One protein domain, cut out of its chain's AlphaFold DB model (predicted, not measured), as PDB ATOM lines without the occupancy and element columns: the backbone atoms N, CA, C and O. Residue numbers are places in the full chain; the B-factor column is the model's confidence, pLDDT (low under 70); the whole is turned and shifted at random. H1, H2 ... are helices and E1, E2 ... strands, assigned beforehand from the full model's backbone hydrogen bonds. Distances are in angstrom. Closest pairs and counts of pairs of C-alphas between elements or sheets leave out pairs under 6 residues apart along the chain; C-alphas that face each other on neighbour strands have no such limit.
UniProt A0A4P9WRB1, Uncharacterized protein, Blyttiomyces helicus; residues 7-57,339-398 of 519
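Overview. This is residues 7 to 57 and 339 to 398 of the 519 residues of an uncharacterized protein of Blyttiomyces helicus (UniProt A0A4P9WRB1). A seven-stranded sheet curls like part of a barrel, its edge strands E1 and E5 coming near each other at one corner, with H1 packed on E1 and H2 on the E5, E6 and E7 side. The printed part has 111 residues, in the order H1 E1 E2 E3 E4 H2 E5 E6 E7. The mixed sheet runs E1 E2 E3 E4 E7 E6 E5; the class is mixed, helices and strands. It is compact, radius of gyration of the C-alphas 14.3 A, spanning 43 by 35 by 25 A.

Along the chain. H1, residues 7 to 15, begins at C-alpha 7 (197.663, 181.996, 170.378). E1 is 19 to 24, E2 30 to 35, E3 48 to 53 and E4 341 to 347. H2, 351 to 362, is 15.8 A long. E5, 368 to 375, bends by 74 degrees at residue 372. E6, 379 to 386, is 21.4 A long; E7, 391 to 397, 19.7 A, ends at C-alpha 397 (203.779, 190.015, 147.078).

Arrangement. E1 E2 E3 and E5 E6 E7 are meanders, each strand the antiparallel neighbour of the one before: N 21 and O 33 are 3.0 A apart, N 32 and O 52 2.9 A, N 372 and O 381 3.1 A, N 382 and O 395 3.0 A, within hydrogen-bond range. E3 and E4 are antiparallel (N 49 and O 345, 2.9 A). E4 and E7 are parallel (N 346 and O 394, 2.9 A). E4, H2, E5 form a split strand-helix-strand unit, E7 and E6 between its strands, with a right-handed crossover. H1 and H2 are on one face, making two layers. H1 runs along E1, closest C-alphas Lys 10 and Val 20, 6.0 A. H2 lies over E6, closest C-alphas Leu 351 and Ser 382, 7.3 A. Both helices have every O i to N i+4 pair within range.

Size, cuts and confidence. C-alphas 8 and 360 are farthest apart, 43.8 A. Residues 58 to 338 are not printed; C-alphas 57 and 339 are 14.0 A apart. E2 to E3 is a long link. Eighteen residues are under pLDDT 70, among them 36 to 47.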
ATOM      1  N   ALA A   7     197.937 183.361 170.801       81.69
ATOM      2  CA  ALA A   7     197.663 181.996 170.378       81.69
ATOM      3  C   ALA A   7     196.172 181.620 170.463       81.69
ATOM      4  O   ALA A   7     195.699 180.892 169.598       81.69
ATOM      5  N   ARG A   8     195.398 182.129 171.436       81.31
ATOM      6  CA  ARG A   8     193.935 181.907 171.497       81.31
ATOM      7  C   ARG A   8     193.190 182.688 170.434       81.31
ATOM      8  O   ARG A   8     192.260 182.149 169.847       81.31
ATOM      9  N   THR A   9     193.580 183.938 170.195       80.19
ATOM     10  CA  THR A   9     192.937 184.763 169.161       80.19
ATOM     11  C   THR A   9     193.220 184.178 167.778       80.19
ATOM     12  O   THR A   9     192.287 183.972 167.006       80.19
ATOM     13  N   LYS A  10     194.479 183.792 167.515       85.81
ATOM     14  CA  LYS A  10     194.887 183.041 166.319       85.81
ATOM     15  C   LYS A  10     194.104 181.730 166.189       85.81
ATOM     16  O   LYS A  10     193.351 181.581 165.236       85.81
ATOM     17  N   SER A  11     194.169 180.855 167.196       84.06
ATOM     18  CA  SER A  11     193.482 179.556 167.197       84.06
ATOM     19  C   SER A  11     191.963 179.674 167.029       84.06
ATOM     20  O   SER A  11     191.358 178.822 166.379       84.06
ATOM     21  N   PHE A  12     191.336 180.726 167.569       84.81
ATOM     22  CA  PHE A  12     189.922 180.997 167.333       84.81
ATOM     23  C   PHE A  12     189.655 181.252 165.848       84.81
ATOM     24  O   PHE A  12     188.875 180.509 165.259       84.81
ATOM     25  N   TYR A  13     190.306 182.242 165.234       85.50
ATOM     26  CA  TYR A  13     190.080 182.573 163.825       85.50
ATOM     27  C   TYR A  13     190.499 181.435 162.871       85.50
ATOM     28  O   TYR A  13     189.759 181.125 161.938       85.50
ATOM     29  N   GLU A  14     191.597 180.729 163.158       83.19
ATOM     30  CA  GLU A  14     192.001 179.507 162.442       83.19
ATOM     31  C   GLU A  14     190.926 178.411 162.530       83.19
ATOM     32  O   GLU A  14     190.628 177.749 161.536       83.19
ATOM     33  N   SER A  15     190.256 178.253 163.680       76.00
ATOM     34  CA  SER A  15     189.136 177.305 163.824       76.00
ATOM     35  C   SER A  15     187.886 177.682 163.013       76.00
ATOM     36  O   SER A  15     187.015 176.835 162.803       76.00
ATOM     37  N   LEU A  16     187.802 178.928 162.525       71.94
ATOM     38  CA  LEU A  16     186.782 179.383 161.573       71.94
ATOM     39  C   LEU A  16     187.221 179.229 160.105       71.94
ATOM     40  O   LEU A  16     186.456 179.595 159.213       71.94
ATOM     41  N   GLY A  17     188.432 178.722 159.847       69.12
ATOM     42  CA  GLY A  17     189.012 178.629 158.507       69.12
ATOM     43  C   GLY A  17     189.573 179.950 157.972       69.12
ATOM     44  O   GLY A  17     189.579 180.142 156.762       69.12
ATOM     45  N   MET A  18     190.001 180.868 158.846       75.06
ATOM     46  CA  MET A  18     190.762 182.059 158.447       75.06
ATOM     47  C   MET A  18     192.262 181.819 158.597       75.06
ATOM     48  O   MET A  18     192.690 181.250 159.602       75.06
ATOM     49  N   THR A  19     193.060 182.348 157.673       79.75
ATOM     50  CA  THR A  19     194.517 182.398 157.838       79.75
ATOM     51  C   THR A  19     194.868 183.683 158.578       79.75
ATOM     52  O   THR A  19     194.458 184.780 158.189       79.75
ATOM     53  N   VAL A  20     195.558 183.539 159.712       83.19
ATOM     54  CA  VAL A  20     195.809 184.640 160.648       83.19
ATOM     55  C   VAL A  20     197.280 184.743 160.965       83.19
ATOM     56  O   VAL A  20     197.828 183.890 161.662       83.19
ATOM     57  N   ASP A  21     197.900 185.832 160.536       84.44
ATOM     58  CA  ASP A  21     199.311 186.088 160.780       84.44
ATOM     59  C   ASP A  21     199.543 187.365 161.569       84.44
ATOM     60  O   ASP A  21     198.801 188.342 161.495       84.44
ATOM     61  N   PHE A  22     200.613 187.331 162.354       81.81
ATOM     62  CA  PHE A  22     201.107 188.480 163.089       81.81
ATOM     63  C   PHE A  22     202.409 188.904 162.424       81.81
ATOM     64  O   PHE A  22     203.379 188.139 162.377       81.81
ATOM     65  N   CYS A  23     202.420 190.117 161.891       80.62
ATOM     66  CA  CYS A  23     203.603 190.745 161.326       80.62
ATOM     67  C   CYS A  23     203.967 191.983 162.149       80.62
ATOM     68  O   CYS A  23     203.161 192.508 162.917       80.62
ATOM     69  N   VAL A  24     205.212 192.434 162.036       77.38
ATOM     70  CA  VAL A  24     205.677 193.649 162.712       77.38
ATOM     71  C   VAL A  24     205.913 194.698 161.636       77.38
ATOM     72  O   VAL A  24     206.739 194.504 160.745       77.38
ATOM     73  N   SER A  25     205.151 195.789 161.705       71.69
ATOM     74  CA  SER A  25     205.350 196.972 160.873       71.69
ATOM     75  C   SER A  25     206.728 197.576 161.134       71.69
ATOM     76  O   SER A  25     207.269 197.479 162.237       71.69
ATOM     77  N   ARG A  26     207.261 198.290 160.142       67.75
ATOM     78  CA  ARG A  26     208.505 199.059 160.255       67.75
ATOM     79  C   ARG A  26     208.494 200.047 161.430       67.75
ATOM     80  O   ARG A  26     209.524 200.244 162.064       67.75
ATOM     81  N   ASP A  27     207.317 200.576 161.768       71.62
ATOM     82  CA  ASP A  27     207.071 201.457 162.921       71.62
ATOM     83  C   ASP A  27     207.177 200.741 164.291       71.62
ATOM     84  O   ASP A  27     206.801 201.305 165.317       71.62
ATOM     85  N   GLY A  28     207.577 199.464 164.326       69.94
ATOM     86  CA  GLY A  28     207.587 198.617 165.525       69.94
ATOM     87  C   GLY A  28     206.198 198.158 165.989       69.94
ATOM     88  O   GLY A  28     206.087 197.431 166.975       69.94
ATOM     89  N   ARG A  29     205.131 198.559 165.288       76.06
ATOM     90  CA  ARG A  29     203.746 198.176 165.596       76.06
ATOM     91  C   ARG A  29     203.482 196.745 165.146       76.06
ATOM     92  O   ARG A  29     203.633 196.437 163.965       76.06
ATOM     93  N   THR A  30     203.021 195.890 166.049       78.56
ATOM     94  CA  THR A  30     202.473 194.583 165.666       78.56
ATOM     95  C   THR A  30     201.164 194.792 164.903       78.56
ATOM     96  O   THR A  30     200.291 195.546 165.339       78.56
ATOM     97  N   LEU A  31     201.026 194.124 163.763       82.19
ATOM     98  CA  LEU A  31     199.820 194.094 162.948       82.19
ATOM     99  C   LEU A  31     199.238 192.680 162.956       82.19
ATOM    100  O   LEU A  31     199.971 191.689 162.930       82.19
ATOM    101  N   LEU A  32     197.913 192.611 162.981       84.50
ATOM    102  CA  LEU A  32     197.131 191.395 162.809       84.50
ATOM    103  C   LEU A  32     196.634 191.356 161.361       84.50
ATOM    104  O   LEU A  32     195.764 192.139 160.982       84.50
ATOM    105  N   ALA A  33     197.199 190.455 160.563       84.62
ATOM    106  CA  ALA A  33     196.754 190.151 159.213       84.62
ATOM    107  C   ALA A  33     195.681 189.058 159.270       84.62
ATOM    108  O   ALA A  33     195.963 187.919 159.645       84.62
ATOM    109  N   LEU A  34     194.452 189.413 158.901       83.88
ATOM    110  CA  LEU A  34     193.365 188.471 158.659       83.88
ATOM    111  C   LEU A  34     193.217 188.285 157.149       83.88
ATOM    112  O   LEU A  34     192.834 189.222 156.446       83.88
ATOM    113  N   GLU A  35     193.505 187.085 156.652       78.75
ATOM    114  CA  GLU A  35     193.289 186.724 155.254       78.75
ATOM    115  C   GLU A  35     192.175 185.685 155.111       78.75
ATOM    116  O   GLU A  35     191.996 184.768 155.920       78.75
ATOM    117  N   PHE A  36     191.431 185.840 154.023       69.62
ATOM    118  CA  PHE A  36     190.413 184.911 153.578       69.62
ATOM    119  C   PHE A  36     190.995 183.966 152.521       69.62
ATOM    120  O   PHE A  36     190.700 184.096 151.334       69.62
ATOM    121  N   GLU A  37     191.840 183.020 152.939       59.12
ATOM    122  CA  GLU A  37     192.308 181.985 152.017       59.12
ATOM    123  C   GLU A  37     191.139 181.086 151.598       59.12
ATOM    124  O   GLU A  37     190.466 180.445 152.410       59.12
ATOM    125  N   SER A  38     190.907 181.021 150.291       53.47
ATOM    126  CA  SER A  38     190.100 179.972 149.697       53.47
ATOM    127  C   SER A  38     190.888 178.666 149.719       53.47
ATOM    128  O   SER A  38     192.100 178.639 149.491       53.47
ATOM    129  N   ALA A  39     190.183 177.549 149.899       49.19
ATOM    130  CA  ALA A  39     190.767 176.216 149.760       49.19
ATOM    131  C   ALA A  39     191.218 175.896 148.314       49.19
ATOM    132  O   ALA A  39     191.850 174.865 148.091       49.19
ATOM    133  N   SER A  40     190.895 176.755 147.336       50.03
ATOM    134  CA  SER A  40     191.510 176.737 146.006       50.03
ATOM    135  C   SER A  40     192.583 177.818 145.907       50.03
ATOM    136  O   SER A  40     192.268 179.007 145.959       50.03
ATOM    137  N   SER A  41     193.833 177.409 145.679       53.91
ATOM    138  CA  SER A  41     194.961 178.321 145.446       53.91
ATOM    139  C   SER A  41     194.757 179.233 144.232       53.91
ATOM    140  O   SER A  41     195.242 180.358 144.231       53.91
ATOM    141  N   GLU A  42     193.992 178.787 143.230       51.72
ATOM    142  CA  GLU A  42     193.639 179.573 142.035       51.72
ATOM    143  C   GLU A  42     192.722 180.769 142.354       51.72
ATOM    144  O   GLU A  42     192.627 181.704 141.567       51.72
ATOM    145  N   LEU A  43     192.043 180.756 143.509       52.72
ATOM    146  CA  LEU A  43     191.177 181.847 143.976       52.72
ATOM    147  C   LEU A  43     191.881 182.798 144.962       52.72
ATOM    148  O   LEU A  43     191.266 183.773 145.398       52.72
ATOM    149  N   ASN A  44     193.145 182.524 145.307       57.25
ATOM    150  CA  ASN A  44     193.928 183.331 146.248       57.25
ATOM    151  C   ASN A  44     194.762 184.421 145.543       57.25
ATOM    152  O   ASN A  44     195.287 185.318 146.201       57.25
ATOM    153  N   GLU A  45     194.843 184.416 144.207       56.00
ATOM    154  CA  GLU A  45     195.313 185.589 143.464       56.00
ATOM    155  C   GLU A  45     194.283 186.725 143.578       56.00
ATOM    156  O   GLU A  45     193.089 186.550 143.314       56.00
ATOM    157  N   GLY A  46     194.735 187.903 144.021       57.59
ATOM    158  CA  GLY A  46     193.836 189.001 144.374       57.59
ATOM    159  C   GLY A  46     192.987 188.732 145.622       57.59
ATOM    160  O   GLY A  46     191.929 189.350 145.761       57.59
ATOM    161  N   SER A  47     193.422 187.836 146.524       67.69
ATOM    162  CA  SER A  47     192.824 187.715 147.856       67.69
ATOM    163  C   SER A  47     192.842 189.075 148.564       67.69
ATOM    164  O   SER A  47     193.842 189.804 148.563       67.69
ATOM    165  N   GLY A  48     191.697 189.431 149.148       73.38
ATOM    166  CA  GLY A  48     191.595 190.566 150.053       73.38
ATOM    167  C   GLY A  48     192.109 190.169 151.433       73.38
ATOM    168  O   GLY A  48     191.729 189.129 151.971       73.38
ATOM    169  N   MET A  49     192.938 191.020 152.019       82.56
ATOM    170  CA  MET A  49     193.463 190.872 153.370       82.56
ATOM    171  C   MET A  49     193.079 192.106 154.190       82.56
ATOM    172  O   MET A  49     192.995 193.216 153.666       82.56
ATOM    173  N   LEU A  50     192.852 191.934 155.487       81.31
ATOM    174  CA  LEU A  50     192.563 193.027 156.410       81.31
ATOM    175  C   LEU A  50     193.682 193.120 157.444       81.31
ATOM    176  O   LEU A  50     194.006 192.131 158.100       81.31
ATOM    177  N   LEU A  51     194.275 194.305 157.577       82.38
ATOM    178  CA  LEU A  51     195.392 194.565 158.480       82.38
ATOM    179  C   LEU A  51     194.921 195.461 159.626       82.38
ATOM    180  O   LEU A  51     194.594 196.633 159.432       82.38
ATOM    181  N   PHE A  52     194.898 194.898 160.829       80.31
ATOM    182  CA  PHE A  52     194.491 195.575 162.059       80.31
ATOM    183  C   PHE A  52     195.706 195.937 162.909       80.31
ATOM    184  O   PHE A  52     196.710 195.222 162.918       80.31
ATOM    185  N   GLU A  53     195.611 197.020 163.677       77.81
ATOM    186  CA  GLU A  53     196.617 197.329 164.692       77.81
ATOM    187  C   GLU A  53     196.445 196.371 165.875       77.81
ATOM    188  O   GLU A  53     195.380 196.341 166.495       77.81
ATOM    189  N   HIS A  54     197.480 195.607 166.234       75.31
ATOM    190  CA  HIS A  54     197.448 194.825 167.469       75.31
ATOM    191  C   HIS A  54     197.611 195.771 168.664       75.31
ATOM    192  O   HIS A  54     198.715 196.039 169.145       75.31
ATOM    193  N   ARG A  55     196.484 196.304 169.142       65.94
ATOM    194  CA  ARG A  55     196.428 197.104 170.362       65.94
ATOM    195  C   ARG A  55     196.406 196.168 171.563       65.94
ATOM    196  O   ARG A  55     195.429 195.459 171.789       65.94
ATOM    197  N   VAL A  56     197.459 196.211 172.378       58.91
ATOM    198  CA  VAL A  56     197.424 195.633 173.727       58.91
ATOM    199  C   VAL A  56     196.513 196.517 174.576       58.91
ATOM    200  O   VAL A  56     196.956 197.497 175.172       58.91
ATOM    201  N   VAL A  57     195.215 196.204 174.591       54.62
ATOM    202  CA  VAL A  57     194.241 196.923 175.417       54.62
ATOM    203  C   VAL A  57     194.506 196.584 176.882       54.62
ATOM    204  O   VAL A  57     194.125 195.522 177.377       54.62
ATOM    205  N   SER A 339     189.337 203.917 164.355       77.44
ATOM    206  CA  SER A 339     189.326 202.655 163.616       77.44
ATOM    207  C   SER A 339     190.286 201.637 164.239       77.44
ATOM    208  O   SER A 339     191.340 201.985 164.789       77.44
ATOM    209  N   ALA A 340     189.910 200.361 164.144       79.31
ATOM    210  CA  ALA A 340     190.806 199.237 164.422       79.31
ATOM    211  C   ALA A 340     191.555 198.769 163.158       79.31
ATOM    212  O   ALA A 340     192.601 198.123 163.269       79.31
ATOM    213  N   LEU A 341     191.024 199.078 161.969       86.38
ATOM    214  CA  LEU A 341     191.620 198.740 160.680       86.38
ATOM    215  C   LEU A 341     192.697 199.774 160.326       86.38
ATOM    216  O   LEU A 341     192.445 200.976 160.308       86.38
ATOM    217  N   VAL A 342     193.904 199.303 160.022       86.06
ATOM    218  CA  VAL A 342     195.029 200.148 159.593       86.06
ATOM    219  C   VAL A 342     195.098 200.214 158.075       86.06
ATOM    220  O   VAL A 342     195.280 201.298 157.517       86.06
ATOM    221  N   SER A 343     194.957 199.064 157.417       87.12
ATOM    222  CA  SER A 343     195.008 198.950 155.962       87.12
ATOM    223  C   SER A 343     194.143 197.817 155.415       87.12
ATOM    224  O   SER A 343     193.862 196.824 156.089       87.12
ATOM    225  N   ILE A 344     193.760 197.961 154.147       88.62
ATOM    226  CA  ILE A 344     193.297 196.850 153.311       88.62
ATOM    227  C   ILE A 344     194.493 196.362 152.498       88.62
ATOM    228  O   ILE A 344     195.180 197.157 151.857       88.62
ATOM    229  N   GLY A 345     194.747 195.059 152.536       86.00
ATOM    230  CA  GLY A 345     195.782 194.404 151.754       86.00
ATOM    231  C   GLY A 345     195.231 193.702 150.514       86.00
ATOM    232  O   GLY A 345     194.123 193.169 150.546       86.00
ATOM    233  N   PHE A 346     196.029 193.645 149.449       84.44
ATOM    234  CA  PHE A 346     195.727 192.896 148.227       84.44
ATOM    235  C   PHE A 346     196.927 192.045 147.805       84.44
ATOM    236  O   PHE A 346     198.028 192.568 147.611       84.44
ATOM    237  N   SER A 347     196.712 190.738 147.646       80.94
ATOM    238  CA  SER A 347     197.739 189.799 147.179       80.94
ATOM    239  C   SER A 347     198.024 189.981 145.681       80.94
ATOM    240  O   SER A 347     197.102 189.941 144.862       80.94
ATOM    241  N   VAL A 348     199.296 190.176 145.309       81.56
ATOM    242  CA  VAL A 348     199.748 190.386 143.920       81.56
ATOM    243  C   VAL A 348     200.922 189.476 143.546       81.56
ATOM    244  O   VAL A 348     201.874 189.311 144.305       81.56
ATOM    245  N   VAL A 349     200.889 188.926 142.327       80.94
ATOM    246  CA  VAL A 349     201.921 188.001 141.811       80.94
ATOM    247  C   VAL A 349     203.277 188.692 141.605       80.94
ATOM    248  O   VAL A 349     204.322 188.109 141.887       80.94
ATOM    249  N   SER A 350     203.264 189.942 141.127       84.38
ATOM    250  CA  SER A 350     204.453 190.754 140.829       84.38
ATOM    251  C   SER A 350     204.240 192.183 141.332       84.38
ATOM    252  O   SER A 350     203.468 192.947 140.746       84.38
ATOM    253  N   LEU A 351     204.914 192.550 142.428       87.31
ATOM    254  CA  LEU A 351     204.761 193.866 143.052       87.31
ATOM    255  C   LEU A 351     205.244 194.981 142.122       87.31
ATOM    256  O   LEU A 351     204.547 195.975 141.955       87.31
ATOM    257  N   GLY A 352     206.395 194.783 141.470       86.00
ATOM    258  CA  GLY A 352     206.985 195.763 140.554       86.00
ATOM    259  C   GLY A 352     206.058 196.105 139.387       86.00
ATOM    260  O   GLY A 352     205.821 197.281 139.110       86.00
ATOM    261  N   GLU A 353     205.451 195.095 138.756       84.25
ATOM    262  CA  GLU A 353     204.465 195.319 137.694       84.25
ATOM    263  C   GLU A 353     203.192 195.995 138.198       84.25
ATOM    264  O   GLU A 353     202.694 196.904 137.536       84.25
ATOM    265  N   ALA A 354     202.658 195.570 139.348       83.94
ATOM    266  CA  ALA A 354     201.460 196.171 139.927       83.94
ATOM    267  C   ALA A 354     201.693 197.657 140.248       83.94
ATOM    268  O   ALA A 354     200.914 198.510 139.822       83.94
ATOM    269  N   THR A 355     202.811 197.988 140.904       86.88
ATOM    270  CA  THR A 355     203.186 199.377 141.200       86.88
ATOM    271  C   THR A 355     203.419 200.200 139.934       86.88
ATOM    272  O   THR A 355     202.948 201.332 139.859       86.88
ATOM    273  N   ALA A 356     204.079 199.643 138.912       85.38
ATOM    274  CA  ALA A 356     204.336 200.349 137.659       85.38
ATOM    275  C   ALA A 356     203.038 200.634 136.886       85.38
ATOM    276  O   ALA A 356     202.833 201.762 136.440       85.38
ATOM    277  N   LYS A 357     202.130 199.650 136.785       84.38
ATOM    278  CA  LYS A 357     200.803 199.808 136.160       84.38
ATOM    279  C   LYS A 357     199.971 200.869 136.888       84.38
ATOM    280  O   LYS A 357     199.409 201.751 136.244       84.38
ATOM    281  N   LEU A 358     199.937 200.834 138.222       85.56
ATOM    282  CA  LEU A 358     199.194 201.817 139.017       85.56
ATOM    283  C   LEU A 358     199.786 203.228 138.911       85.56
ATOM    284  O   LEU A 358     199.032 204.180 138.738       85.56
ATOM    285  N   LYS A 359     201.115 203.381 138.928       86.69
ATOM    286  CA  LYS A 359     201.776 204.680 138.711       86.69
ATOM    287  C   LYS A 359     201.519 205.242 137.312       86.69
ATOM    288  O   LYS A 359     201.215 206.422 137.189       86.69
ATOM    289  N   ALA A 360     201.583 204.405 136.276       83.56
ATOM    290  CA  ALA A 360     201.344 204.824 134.894       83.56
ATOM    291  C   ALA A 360     199.896 205.283 134.632       83.56
ATOM    292  O   ALA A 360     199.673 206.101 133.744       83.56
ATOM    293  N   HIS A 361     198.917 204.764 135.381       78.75
ATOM    294  CA  HIS A 361     197.500 205.095 135.194       78.75
ATOM    295  C   HIS A 361     196.922 206.078 136.222       78.75
ATOM    296  O   HIS A 361     195.943 206.749 135.907       78.75
ATOM    297  N   PHE A 362     197.492 206.152 137.426       82.69
ATOM    298  CA  PHE A 362     196.922 206.876 138.570       82.69
ATOM    299  C   PHE A 362     197.978 207.603 139.420       82.69
ATOM    300  O   PHE A 362     197.694 207.973 140.556       82.69
ATOM    301  N   GLY A 363     199.196 207.817 138.907       77.62
ATOM    302  CA  GLY A 363     200.292 208.457 139.651       77.62
ATOM    303  C   GLY A 363     200.000 209.877 140.158       77.62
ATOM    304  O   GLY A 363     200.637 210.314 141.106       77.62
ATOM    305  N   GLU A 364     199.022 210.573 139.571       79.38
ATOM    306  CA  GLU A 364     198.533 211.883 140.039       79.38
ATOM    307  C   GLU A 364     197.435 211.775 141.115       79.38
ATOM    308  O   GLU A 364     197.171 212.732 141.836       79.38
ATOM    309  N   THR A 365     196.769 210.620 141.222       78.94
ATOM    310  CA  THR A 365     195.654 210.366 142.155       78.94
ATOM    311  C   THR A 365     196.101 209.605 143.405       78.94
ATOM    312  O   THR A 365     195.434 209.664 144.435       78.94
ATOM    313  N   ILE A 366     197.202 208.856 143.309       84.69
ATOM    314  CA  ILE A 366     197.680 207.940 144.344       84.69
ATOM    315  C   ILE A 366     198.990 208.451 144.941       84.69
ATOM    316  O   ILE A 366     200.036 208.419 144.290       84.69
ATOM    317  N   GLU A 367     198.951 208.819 146.219       87.50
ATOM    318  CA  GLU A 367     200.154 209.081 147.007       87.50
ATOM    319  C   GLU A 367     200.766 207.758 147.499       87.50
ATOM    320  O   GLU A 367     200.123 206.971 148.204       87.50
ATOM    321  N   TRP A 368     202.015 207.501 147.101       85.69
ATOM    322  CA  TRP A 368     202.797 206.341 147.532       85.69
ATOM    323  C   TRP A 368     203.584 206.682 148.794       85.69
ATOM    324  O   TRP A 368     204.416 207.585 148.789       85.69
ATOM    325  N   ASN A 369     203.345 205.921 149.863       82.25
ATOM    326  CA  ASN A 369     203.986 206.136 151.159       82.25
ATOM    327  C   ASN A 369     205.269 205.309 151.303       82.25
ATOM    328  O   ASN A 369     206.273 205.788 151.825       82.25
ATOM    329  N   GLU A 370     205.229 204.044 150.877       81.62
ATOM    330  CA  GLU A 370     206.341 203.097 151.007       81.62
ATOM    331  C   GLU A 370     206.352 202.136 149.814       81.62
ATOM    332  O   GLU A 370     205.300 201.695 149.354       81.62
ATOM    333  N   GLU A 371     207.533 201.770 149.316       84.56
ATOM    334  CA  GLU A 371     207.677 200.894 148.148       84.56
ATOM    335  C   GLU A 371     208.694 199.785 148.415       84.56
ATOM    336  O   GLU A 371     209.794 200.045 148.904       84.56
ATOM    337  N   GLY A 372     208.333 198.544 148.079       82.75
ATOM    338  CA  GLY A 372     209.241 197.396 148.148       82.75
ATOM    339  C   GLY A 372     209.723 197.033 149.559       82.75
ATOM    340  O   GLY A 372     210.771 196.401 149.700       82.75
ATOM    341  N   THR A 373     209.006 197.426 150.615       85.12
ATOM    342  CA  THR A 373     209.405 197.146 151.998       85.12
ATOM    343  C   THR A 373     209.210 195.671 152.329       85.12
ATOM    344  O   THR A 373     208.107 195.143 152.206       85.12
ATOM    345  N   VAL A 374     210.260 194.996 152.796       85.75
ATOM    346  CA  VAL A 374     210.153 193.608 153.267       85.75
ATOM    347  C   VAL A 374     209.564 193.600 154.677       85.75
ATOM    348  O   VAL A 374     210.185 194.098 155.616       85.75
ATOM    349  N   VAL A 375     208.379 193.011 154.828       82.44
ATOM    350  CA  VAL A 375     207.677 192.854 156.107       82.44
ATOM    351  C   VAL A 375     207.726 191.375 156.519       82.44
ATOM    352  O   VAL A 375     207.246 190.519 155.767       82.44
ATOM    353  N   PRO A 376     208.286 191.032 157.701       79.00
ATOM    354  CA  PRO A 376     208.342 189.652 158.183       79.00
ATOM    355  C   PRO A 376     206.965 188.983 158.198       79.00
ATOM    356  O   PRO A 376     205.970 189.615 158.551       79.00
ATOM    357  N   ASN A 377     206.919 187.704 157.819       78.06
ATOM    358  CA  ASN A 377     205.719 186.868 157.637       78.06
ATOM    359  C   ASN A 377     204.756 187.314 156.518       78.06
ATOM    360  O   ASN A 377     204.014 186.483 156.011       78.06
ATOM    361  N   LEU A 378     204.784 188.582 156.095       79.12
ATOM    362  CA  LEU A 378     203.840 189.123 155.118       79.12
ATOM    363  C   LEU A 378     204.364 189.084 153.671       79.12
ATOM    364  O   LEU A 378     203.603 188.779 152.756       79.12
ATOM    365  N   GLY A 379     205.657 189.350 153.462       86.00
ATOM    366  CA  GLY A 379     206.288 189.358 152.136       86.00
ATOM    367  C   GLY A 379     206.935 190.698 151.790       86.00
ATOM    368  O   GLY A 379     207.410 191.414 152.674       86.00
ATOM    369  N   ILE A 380     206.969 191.038 150.502       88.62
ATOM    370  CA  ILE A 380     207.340 192.377 150.031       88.62
ATOM    371  C   ILE A 380     206.056 193.192 149.875       88.62
ATOM    372  O   ILE A 380     205.106 192.724 149.246       88.62
ATOM    373  N   THR A 381     206.022 194.406 150.423       89.50
ATOM    374  CA  THR A 381     204.845 195.278 150.377       89.50
ATOM    375  C   THR A 381     205.139 196.630 149.736       89.50
ATOM    376  O   THR A 381     206.210 197.199 149.941       89.50
ATOM    377  N   SER A 382     204.165 197.181 149.013       89.88
ATOM    378  CA  SER A 382     204.141 198.597 148.623       89.88
ATOM    379  C   SER A 382     202.815 199.210 149.058       89.88
ATOM    380  O   SER A 382     201.758 198.622 148.839       89.88
ATOM    381  N   ARG A 383     202.880 200.386 149.676       90.62
ATOM    382  CA  ARG A 383     201.779 201.045 150.375       90.62
ATOM    383  C   ARG A 383     201.429 202.368 149.719       90.62
ATOM    384  O   ARG A 383     202.297 203.223 149.534       90.62
ATOM    385  N   PHE A 384     200.141 202.576 149.492       90.75
ATOM    386  CA  PHE A 384     199.591 203.853 149.057       90.75
ATOM    387  C   PHE A 384     198.397 204.291 149.911       90.75
ATOM    388  O   PHE A 384     197.955 203.566 150.808       90.75
ATOM    389  N   TYR A 385     197.917 205.510 149.679       88.94
ATOM    390  CA  TYR A 385     196.785 206.095 150.394       88.94
ATOM    391  C   TYR A 385     195.500 206.088 149.553       88.94
ATOM    392  O   TYR A 385     195.519 206.422 148.371       88.94
ATOM    393  N   ASP A 386     194.379 205.728 150.179       87.38
ATOM    394  CA  ASP A 386     193.022 205.927 149.669       87.38
ATOM    395  C   ASP A 386     192.490 207.281 150.183       87.38
ATOM    396  O   ASP A 386     192.149 207.389 151.372       87.38
ATOM    397  N   PRO A 387     192.396 208.311 149.316       82.88
ATOM    398  CA  PRO A 387     191.974 209.652 149.713       82.88
ATOM    399  C   PRO A 387     190.469 209.762 150.002       82.88
ATOM    400  O   PRO A 387     190.050 210.700 150.674       82.88
ATOM    401  N   LEU A 388     189.644 208.819 149.529       84.00
ATOM    402  CA  LEU A 388     188.191 208.839 149.737       84.00
ATOM    403  C   LEU A 388     187.822 208.315 151.128       84.00
ATOM    404  O   LEU A 388     186.860 208.773 151.749       84.00
ATOM    405  N   ASN A 389     188.599 207.353 151.632       82.38
ATOM    406  CA  ASN A 389     188.338 206.682 152.905       82.38
ATOM    407  C   ASN A 389     189.333 207.031 154.009       82.38
ATOM    408  O   ASN A 389     189.134 206.570 155.135       82.38
ATOM    409  N   ASN A 390     190.368 207.824 153.718       84.50
ATOM    410  CA  ASN A 390     191.495 208.101 154.610       84.50
ATOM    411  C   ASN A 390     192.163 206.816 155.138       84.50
ATOM    412  O   ASN A 390     192.434 206.676 156.333       84.50
ATOM    413  N   LEU A 391     192.357 205.841 154.248       86.44
ATOM    414  CA  LEU A 391     192.759 204.474 154.584       86.44
ATOM    415  C   LEU A 391     194.048 204.098 153.846       86.44
ATOM    416  O   LEU A 391     194.299 204.561 152.738       86.44
ATOM    417  N   ARG A 392     194.894 203.260 154.450       88.75
ATOM    418  CA  ARG A 392     196.091 202.740 153.775       88.75
ATOM    419  C   ARG A 392     195.725 201.518 152.935       88.75
ATOM    420  O   ARG A 392     194.949 200.670 153.378       88.75
ATOM    421  N   VAL A 393     196.323 201.399 151.757       89.75
ATOM    422  CA  VAL A 393     196.194 200.223 150.894       89.75
ATOM    423  C   VAL A 393     197.568 199.595 150.700       89.75
ATOM    424  O   VAL A 393     198.504 200.266 150.269       89.75
ATOM    425  N   ASP A 394     197.676 198.309 151.028       89.75
ATOM    426  CA  ASP A 394     198.921 197.543 150.999       89.75
ATOM    427  C   ASP A 394     198.877 196.502 149.870       89.75
ATOM    428  O   ASP A 394     198.130 195.528 149.919       89.75
ATOM    429  N   LEU A 395     199.702 196.673 148.841       88.88
ATOM    430  CA  LEU A 395     199.949 195.628 147.849       88.88
ATOM    431  C   LEU A 395     200.985 194.665 148.412       88.88
ATOM    432  O   LEU A 395     202.058 195.106 148.822       88.88
ATOM    433  N   VAL A 396     200.684 193.369 148.418       87.62
ATOM    434  CA  VAL A 396     201.522 192.345 149.051       87.62
ATOM    435  C   VAL A 396     201.916 191.284 148.036       87.62
ATOM    436  O   VAL A 396     201.071 190.545 147.539       87.62
ATOM    437  N   GLN A 397     203.214 191.164 147.771       87.44
ATOM    438  CA  GLN A 397     203.779 190.015 147.078       87.44
ATOM    439  C   GLN A 397     204.383 189.073 148.115       87.44
ATOM    440  O   GLN A 397     205.436 189.347 148.702       87.44
ATOM    441  N   ARG A 398     203.711 187.944 148.345       82.56
ATOM    442  CA  ARG A 398     204.260 186.883 149.188       82.56
ATOM    443  C   ARG A 398     205.489 186.277 148.525       82.56
ATOM    444  O   ARG A 398     205.516 186.029 147.320       82.56
TER     445      ARG A 398